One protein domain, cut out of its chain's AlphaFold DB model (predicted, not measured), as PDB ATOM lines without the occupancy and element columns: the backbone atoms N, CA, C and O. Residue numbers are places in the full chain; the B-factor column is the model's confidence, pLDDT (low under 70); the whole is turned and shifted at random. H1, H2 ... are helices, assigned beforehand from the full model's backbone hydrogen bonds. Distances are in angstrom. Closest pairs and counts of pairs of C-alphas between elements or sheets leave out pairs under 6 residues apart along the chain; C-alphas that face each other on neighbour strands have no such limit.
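What this domain is: This is residues 4 to 65 of the 106 residues of the protein "OHCU_decarbox domain-containing protein" of SAR324 cluster bacterium (UniProt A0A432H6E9). H3 sits in the middle between H2 on one side and the longest helix, H4, on the other, with H5 at one end and short H1 beside H2 at the far end. The 62 printed residues, all helix by class, have five named helices, H1 to H5 in chain order, and are compact, with a radius of gyration of the C-alphas of 11.2 A and spans of 31 by 22 by 14 A.

Where its parts are: H1, residues 4 to 8, begins at C-alpha 4 (137.329, 137.798, 156.576). H2 is residues 11 to 21, 15.6 A long; H3 is 25 to 32, 10.4 A; H4 is 40 to 52, 18.4 A; H5 is 56 to 64, 12.2 A, ending at C-alpha 64 (155.147, 131.950, 179.475).

How they stand to each other: H3 is the hub. It touches H2 at a steep tilt of 62 degrees, opposite ways; the closest C-alphas, of Leu 18 and Thr 28, are 5.7 A apart. H3 and H4 form a helical hairpin, touching through residues 46 to 51 of H4 alone, at a shallow tilt of 34 degrees, only just short of steep; the closest C-alphas, Trp 27 and Trp 51, are 6.4 A apart. H5 touches H3 about perpendicular, at 85 degrees, closest at C-alphas 26 and 58, 6.6 A. H1 is close to but not clearly touching H2, with C-alphas 6 and 14 5.9 A apart. Every O i to N i+4 pair is within hydrogen-bond range in H1, H3, H4 and H5; in H2, 6 of 7.

The domain as a whole: The farthest C-alphas, Glu 4 and Glu 56, are 31.7 A apart. The printed part has no cut, no link is long, and no printed residue is under pLDDT 70.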
ATOM      1  N   GLU A   4     137.524 138.534 157.819       95.31
ATOM      2  CA  GLU A   4     137.329 137.798 156.576       95.31
ATOM      3  C   GLU A   4     138.617 137.085 156.157       95.31
ATOM      4  O   GLU A   4     138.582 135.893 155.853       95.31
ATOM      5  N   ASP A   5     139.764 137.759 156.258       95.12
ATOM      6  CA  ASP A   5     141.083 137.159 156.054       95.12
ATOM      7  C   ASP A   5     141.299 135.972 157.006       95.12
ATOM      8  O   ASP A   5     141.746 134.904 156.592       95.12
ATOM      9  N   LEU A   6     140.958 136.139 158.292       94.12
ATOM     10  CA  LEU A   6     141.113 135.096 159.306       94.12
ATOM     11  C   LEU A   6     140.227 133.879 159.014       94.12
ATOM     12  O   LEU A   6     140.642 132.752 159.270       94.12
ATOM     13  N   ASN A   7     139.031 134.077 158.457       96.38
ATOM     14  CA  ASN A   7     138.133 132.987 158.074       96.38
ATOM     15  C   ASN A   7     138.637 132.187 156.865       96.38
ATOM     16  O   ASN A   7     138.388 130.984 156.806       96.38
ATOM     17  N   HIS A   8     139.343 132.826 155.929       95.50
ATOM     18  CA  HIS A   8     139.674 132.225 154.631       95.50
ATOM     19  C   HIS A   8     141.149 131.865 154.439       95.50
ATOM     20  O   HIS A   8     141.462 131.065 153.557       95.50
ATOM     21  N   CYS A   9     142.066 132.426 155.230       94.19
ATOM     22  CA  CYS A   9     143.477 132.063 155.128       94.19
ATOM     23  C   CYS A   9     143.722 130.603 155.534       94.19
ATOM     24  O   CYS A   9     142.926 129.967 156.244       94.19
ATOM     25  N   ASP A  10     144.848 130.063 155.067       95.88
ATOM     26  CA  ASP A  10     145.228 128.692 155.356       95.88
ATOM     27  C   ASP A  10     145.419 128.457 156.864       95.88
ATOM     28  O   ASP A  10     145.624 129.371 157.664       95.88
ATOM     29  N   ILE A  11     145.332 127.186 157.254       92.88
ATOM     30  CA  ILE A  11     145.392 126.756 158.655       92.88
ATOM     31  C   ILE A  11     146.693 127.216 159.324       92.88
ATOM     32  O   ILE A  11     146.648 127.632 160.478       92.88
ATOM     33  N   LYS A  12     147.836 127.184 158.623       92.31
ATOM     34  CA  LYS A  12     149.127 127.570 159.213       92.31
ATOM     35  C   LYS A  12     149.169 129.070 159.473       92.31
ATOM     36  O   LYS A  12     149.580 129.481 160.554       92.31
ATOM     37  N   GLN A  13     148.715 129.874 158.517       91.88
ATOM     38  CA  GLN A  13     148.661 131.321 158.670       91.88
ATOM     39  C   GLN A  13     147.703 131.729 159.792       91.88
ATOM     40  O   GLN A  13     148.092 132.491 160.676       91.88
ATOM     41  N   ALA A  14     146.482 131.190 159.810       93.00
ATOM     42  CA  ALA A  14     145.508 131.475 160.862       93.00
ATOM     43  C   ALA A  14     146.021 131.060 162.249       93.00
ATOM     44  O   ALA A  14     145.877 131.812 163.209       93.00
ATOM     45  N   HIS A  15     146.679 129.902 162.349       91.94
ATOM     46  CA  HIS A  15     147.308 129.443 163.586       91.94
ATOM     47  C   HIS A  15     148.388 130.418 164.080       91.94
ATOM     48  O   HIS A  15     148.424 130.755 165.259       91.94
ATOM     49  N   ILE A  16     149.251 130.912 163.185       88.19
ATOM     50  CA  ILE A  16     150.279 131.905 163.531       88.19
ATOM     51  C   ILE A  16     149.645 133.206 164.035       88.19
ATOM     52  O   ILE A  16     150.124 133.770 165.014       88.19
ATOM     53  N   GLU A  17     148.585 133.696 163.390       89.94
ATOM     54  CA  GLU A  17     147.920 134.932 163.820       89.94
ATOM     55  C   GLU A  17     147.203 134.783 165.167       89.94
ATOM     56  O   GLU A  17     147.263 135.694 165.989       89.94
ATOM     57  N   LEU A  18     146.583 133.631 165.432       91.31
ATOM     58  CA  LEU A  18     145.957 133.345 166.725       91.31
ATOM     59  C   LEU A  18     146.994 133.198 167.850       91.31
ATOM     60  O   LEU A  18     146.791 133.762 168.925       91.31
ATOM     61  N   LEU A  19     148.142 132.563 167.589       88.31
ATOM     62  CA  LEU A  19     149.235 132.459 168.566       88.31
ATOM     63  C   LEU A  19     149.837 133.814 168.957       88.31
ATOM     64  O   LEU A  19     150.305 133.977 170.081       88.31
ATOM     65  N   LYS A  20     149.823 134.805 168.055       84.50
ATOM     66  CA  LYS A  20     150.226 136.180 168.404       84.50
ATOM     67  C   LYS A  20     149.276 136.814 169.419       84.50
ATOM     68  O   LYS A  20     149.701 137.689 170.164       84.50
ATOM     69  N   CYS A  21     148.005 136.403 169.417       86.25
ATOM     70  CA  CYS A  21     146.987 136.894 170.339       86.25
ATOM     71  C   CYS A  21     147.069 136.203 171.705       86.25
ATOM     72  O   CYS A  21     146.893 136.851 172.732       86.25
ATOM     73  N   CYS A  22     147.297 134.890 171.718       89.06
ATOM     74  CA  CYS A  22     147.380 134.090 172.931       89.06
ATOM     75  C   CYS A  22     148.376 132.953 172.716       89.06
ATOM     76  O   CYS A  22     148.204 132.125 171.824       89.06
ATOM     77  N   GLY A  23     149.396 132.884 173.571       88.19
ATOM     78  CA  GLY A  23     150.462 131.892 173.451       88.19
ATOM     79  C   GLY A  23     150.079 130.459 173.818       88.19
ATOM     80  O   GLY A  23     150.946 129.594 173.776       88.19
ATOM     81  N   SER A  24     148.822 130.187 174.189       94.00
ATOM     82  CA  SER A  24     148.375 128.812 174.411       94.00
ATOM     83  C   SER A  24     148.120 128.106 173.081       94.00
ATOM     84  O   SER A  24     147.250 128.504 172.295       94.00
ATOM     85  N   SER A  25     148.834 127.001 172.871       91.94
ATOM     86  CA  SER A  25     148.674 126.137 171.702       91.94
ATOM     87  C   SER A  25     147.265 125.541 171.670       91.94
ATOM     88  O   SER A  25     146.573 125.622 170.658       91.94
ATOM     89  N   GLN A  26     146.780 125.043 172.814       95.31
ATOM     90  CA  GLN A  26     145.450 124.437 172.915       95.31
ATOM     91  C   GLN A  26     144.316 125.448 172.700       95.31
ATOM     92  O   GLN A  26     143.312 125.114 172.069       95.31
ATOM     93  N   TRP A  27     144.462 126.681 173.195       97.19
ATOM     94  CA  TRP A  27     143.499 127.746 172.912       97.19
ATOM     95  C   TRP A  27     143.431 128.036 171.411       97.19
ATOM     96  O   TRP A  27     142.346 128.081 170.831       97.19
ATOM     97  N   THR A  28     144.600 128.176 170.779       95.31
ATOM     98  CA  THR A  28     144.715 128.483 169.354       95.31
ATOM     99  C   THR A  28     144.118 127.373 168.494       95.31
ATOM    100  O   THR A  28     143.321 127.665 167.605       95.31
ATOM    101  N   GLU A  29     144.444 126.107 168.763       95.62
ATOM    102  CA  GLU A  29     143.907 124.955 168.030       95.62
ATOM    103  C   GLU A  29     142.382 124.867 168.132       95.62
ATOM    104  O   GLU A  29     141.697 124.710 167.116       95.62
ATOM    105  N   LYS A  30     141.839 125.011 169.347       97.12
ATOM    106  CA  LYS A  30     140.390 124.981 169.575       97.12
ATOM    107  C   LYS A  30     139.696 126.119 168.844       97.12
ATOM    108  O   LYS A  30     138.716 125.876 168.147       97.12
ATOM    109  N   LEU A  31     140.212 127.341 168.960       96.75
ATOM    110  CA  LEU A  31     139.609 128.499 168.315       96.75
ATOM    111  C   LEU A  31     139.683 128.355 166.788       96.75
ATOM    112  O   LEU A  31     138.666 128.463 166.108       96.75
ATOM    113  N   LEU A  32     140.835 127.959 166.243       95.94
ATOM    114  CA  LEU A  32     141.036 127.707 164.813       95.94
ATOM    115  C   LEU A  32     140.029 126.710 164.219       95.94
ATOM    116  O   LEU A  32     139.583 126.904 163.083       95.94
ATOM    117  N   ALA A  33     139.661 125.679 164.985       96.56
ATOM    118  CA  ALA A  33     138.681 124.663 164.604       96.56
ATOM    119  C   ALA A  33     137.222 125.164 164.598       96.56
ATOM    120  O   ALA A  33     136.358 124.495 164.038       96.56
ATOM    121  N   THR A  34     136.938 126.336 165.178       96.00
ATOM    122  CA  THR A  34     135.587 126.939 165.206       96.00
ATOM    123  C   THR A  34     135.314 127.915 164.061       96.00
ATOM    124  O   THR A  34     134.222 128.478 163.970       96.00
ATOM    125  N   ARG A  35     136.280 128.109 163.154       94.88
ATOM    126  CA  ARG A  35     136.069 128.898 161.933       94.88
ATOM    127  C   ARG A  35     134.994 128.255 161.035       94.88
ATOM    128  O   ARG A  35     134.938 127.029 160.946       94.88
ATOM    129  N   PRO A  36     134.199 129.054 160.296       96.69
ATOM    130  CA  PRO A  36     134.267 130.514 160.187       96.69
ATOM    131  C   PRO A  36     133.455 131.260 161.260       96.69
ATOM    132  O   PRO A  36     132.411 130.804 161.726       96.69
ATOM    133  N   TYR A  37     133.886 132.478 161.589       96.31
ATOM    134  CA  TYR A  37     133.179 133.376 162.502       96.31
ATOM    135  C   TYR A  37     132.221 134.306 161.762       96.31
ATOM    136  O   TYR A  37     132.587 134.928 160.766       96.31
ATOM    137  N   LYS A  38     131.014 134.469 162.310       96.06
ATOM    138  CA  LYS A  38     129.970 135.339 161.747       96.06
ATOM    139  C   LYS A  38     130.223 136.831 161.984       96.06
ATOM    140  O   LYS A  38     129.743 137.665 161.227       96.06
ATOM    141  N   SER A  39     130.925 137.170 163.061       97.00
ATOM    142  CA  SER A  39     131.246 138.542 163.453       97.00
ATOM    143  C   SER A  39     132.432 138.549 164.415       97.00
ATOM    144  O   SER A  39     132.811 137.506 164.956       97.00
ATOM    145  N   VAL A  40     132.989 139.735 164.672       94.94
ATOM    146  CA  VAL A  40     134.021 139.909 165.704       94.94
ATOM    147  C   VAL A  40     133.469 139.541 167.084       94.94
ATOM    148  O   VAL A  40     134.155 138.881 167.852       94.94
ATOM    149  N   SER A  41     132.211 139.879 167.384       96.69
ATOM    150  CA  SER A  41     131.572 139.501 168.651       96.69
ATOM    151  C   SER A  41     131.479 137.984 168.826       96.69
ATOM    152  O   SER A  41     131.790 137.487 169.900       96.69
ATOM    153  N   HIS A  42     131.125 137.249 167.766       97.06
ATOM    154  CA  HIS A  42     131.079 135.782 167.793       97.06
ATOM    155  C   HIS A  42     132.465 135.169 168.029       97.06
ATOM    156  O   HIS A  42     132.601 134.221 168.793       97.06
ATOM    157  N   LEU A  43     133.506 135.737 167.408       96.69
ATOM    158  CA  LEU A  43     134.894 135.345 167.661       96.69
ATOM    159  C   LEU A  43     135.281 135.562 169.134       96.69
ATOM    160  O   LEU A  43     135.831 134.657 169.752       96.69
ATOM    161  N   LEU A  44     134.986 136.737 169.697       95.75
ATOM    162  CA  LEU A  44     135.330 137.068 171.085       95.75
ATOM    163  C   LEU A  44     134.575 136.203 172.103       95.75
ATOM    164  O   LEU A  44     135.152 135.802 173.110       95.75
ATOM    165  N   GLU A  45     133.307 135.891 171.834       97.56
ATOM    166  CA  GLU A  45     132.502 134.999 172.671       97.56
ATOM    167  C   GLU A  45     133.099 133.586 172.717       97.56
ATOM    168  O   GLU A  45     133.365 133.067 173.803       97.56
ATOM    169  N   LEU A  46     133.392 132.998 171.552       97.56
ATOM    170  CA  LEU A  46     134.022 131.677 171.462       97.56
ATOM    171  C   LEU A  46     135.418 131.667 172.088       97.56
ATOM    172  O   LEU A  46     135.762 130.738 172.813       97.56
ATOM    173  N   ALA A  47     136.212 132.711 171.850       96.75
ATOM    174  CA  ALA A  47     137.531 132.877 172.450       96.75
ATOM    175  C   ALA A  47     137.478 132.866 173.985       96.75
ATOM    176  O   ALA A  47     138.314 132.214 174.614       96.75
ATOM    177  N   GLY A  48     136.499 133.562 174.574       95.94
ATOM    178  CA  GLY A  48     136.285 133.604 176.020       95.94
ATOM    179  C   GLY A  48     135.819 132.264 176.586       95.94
ATOM    180  O   GLY A  48     136.383 131.800 177.572       95.94
ATOM    181  N   GLN A  49     134.852 131.613 175.934       97.62
ATOM    182  CA  GLN A  49     134.377 130.279 176.329       97.62
ATOM    183  C   GLN A  49     135.515 129.252 176.299       97.62
ATOM    184  O   GLN A  49     135.777 128.585 177.296       97.62
ATOM    185  N   ILE A  50     136.249 129.192 175.182       97.56
ATOM    186  CA  ILE A  50     137.383 128.279 175.020       97.56
ATOM    187  C   ILE A  50     138.439 128.548 176.081       97.56
ATOM    188  O   ILE A  50     138.948 127.586 176.639       97.56
ATOM    189  N   TRP A  51     138.759 129.818 176.353       96.62
ATOM    190  CA  TRP A  51     139.709 130.193 177.395       96.62
ATOM    191  C   TRP A  51     139.276 129.674 178.763       96.62
ATOM    192  O   TRP A  51     140.067 129.001 179.408       96.62
ATOM    193  N   SER A  52     138.029 129.924 179.177       95.38
ATOM    194  CA  SER A  52     137.503 129.472 180.472       95.38
ATOM    195  C   SER A  52     137.499 127.951 180.644       95.38
ATOM    196  O   SER A  52     137.632 127.472 181.770       95.38
ATOM    197  N   ASP A  53     137.396 127.200 179.547       95.69
ATOM    198  CA  ASP A  53     137.409 125.734 179.544       95.69
ATOM    199  C   ASP A  53     138.828 125.126 179.584       95.69
ATOM    200  O   ASP A  53     138.983 123.900 179.575       95.69
ATOM    201  N   LEU A  54     139.887 125.944 179.582       94.69
ATOM    202  CA  LEU A  54     141.260 125.447 179.652       94.69
ATOM    203  C   LEU A  54     141.677 125.094 181.082       94.69
ATOM    204  O   LEU A  54     141.277 125.713 182.066       94.69
ATOM    205  N   GLY A  55     142.560 124.099 181.178       91.81
ATOM    206  CA  GLY A  55     143.272 123.770 182.410       91.81
ATOM    207  C   GLY A  55     144.524 124.622 182.643       91.81
ATOM    208  O   GLY A  55     145.061 125.244 181.725       91.81
ATOM    209  N   GLU A  56     145.034 124.557 183.874       93.31
ATOM    210  CA  GLU A  56     146.191 125.310 184.383       93.31
ATOM    211  C   GLU A  56     147.416 125.292 183.460       93.31
ATOM    212  O   GLU A  56     148.004 126.338 183.198       93.31
ATOM    213  N   VAL A  57     147.773 124.129 182.908       91.56
ATOM    214  CA  VAL A  57     148.940 123.978 182.020       91.56
ATOM    215  C   VAL A  57     148.859 124.907 180.806       91.56
ATOM    216  O   VAL A  57     149.858 125.512 180.426       91.56
ATOM    217  N   ASN A  58     147.669 125.070 180.226       90.94
ATOM    218  CA  ASN A  58     147.471 125.927 179.060       90.94
ATOM    219  C   ASN A  58     147.538 127.415 179.432       90.94
ATOM    220  O   ASN A  58     148.038 128.223 178.653       90.94
ATOM    221  N   TYR A  59     147.061 127.782 180.627       89.06
ATOM    222  CA  TYR A  59     147.211 129.145 181.138       89.06
ATOM    223  C   TYR A  59     148.684 129.484 181.374       89.06
ATOM    224  O   TYR A  59     149.142 130.549 180.968       89.06
ATOM    225  N   LEU A  60     149.445 128.565 181.975       89.50
ATOM    226  CA  LEU A  60     150.880 128.740 182.195       89.50
ATOM    227  C   LEU A  60     151.651 128.857 180.876       89.50
ATOM    228  O   LEU A  60     152.536 129.703 180.775       89.50
ATOM    229  N   GLU A  61     151.297 128.063 179.862       87.12
ATOM    230  CA  GLU A  61     151.859 128.185 178.512       87.12
ATOM    231  C   GLU A  61     151.584 129.574 177.917       87.12
ATOM    232  O   GLU A  61     152.520 130.244 177.474       87.12
ATOM    233  N   ALA A  62     150.329 130.041 177.977       88.25
ATOM    234  CA  ALA A  62     149.965 131.373 177.503       88.25
ATOM    235  C   ALA A  62     150.792 132.458 178.200       88.25
ATOM    236  O   ALA A  62     151.377 133.300 177.529       88.25
ATOM    237  N   PHE A  63     150.902 132.416 179.530       85.38
ATOM    238  CA  PHE A  63     151.679 133.403 180.281       85.38
ATOM    239  C   PHE A  63     153.179 133.335 179.986       85.38
ATOM    240  O   PHE A  63     153.825 134.375 179.883       85.38
ATOM    241  N   ALA A  64     153.736 132.136 179.804       82.75
ATOM    242  CA  ALA A  64     155.147 131.950 179.475       82.75
ATOM    243  C   ALA A  64     155.518 132.471 178.076       82.75
ATOM    244  O   ALA A  64     156.698 132.701 177.813       82.75
ATOM    245  N   ALA A  65     154.543 132.649 177.182       77.44
ATOM    246  CA  ALA A  65     154.745 133.233 175.857       77.44
ATOM    247  C   ALA A  65     154.819 134.771 175.866       77.44
ATOM    248  O   ALA A  65     155.174 135.373 174.847       77.44
TER     249      ALA A  65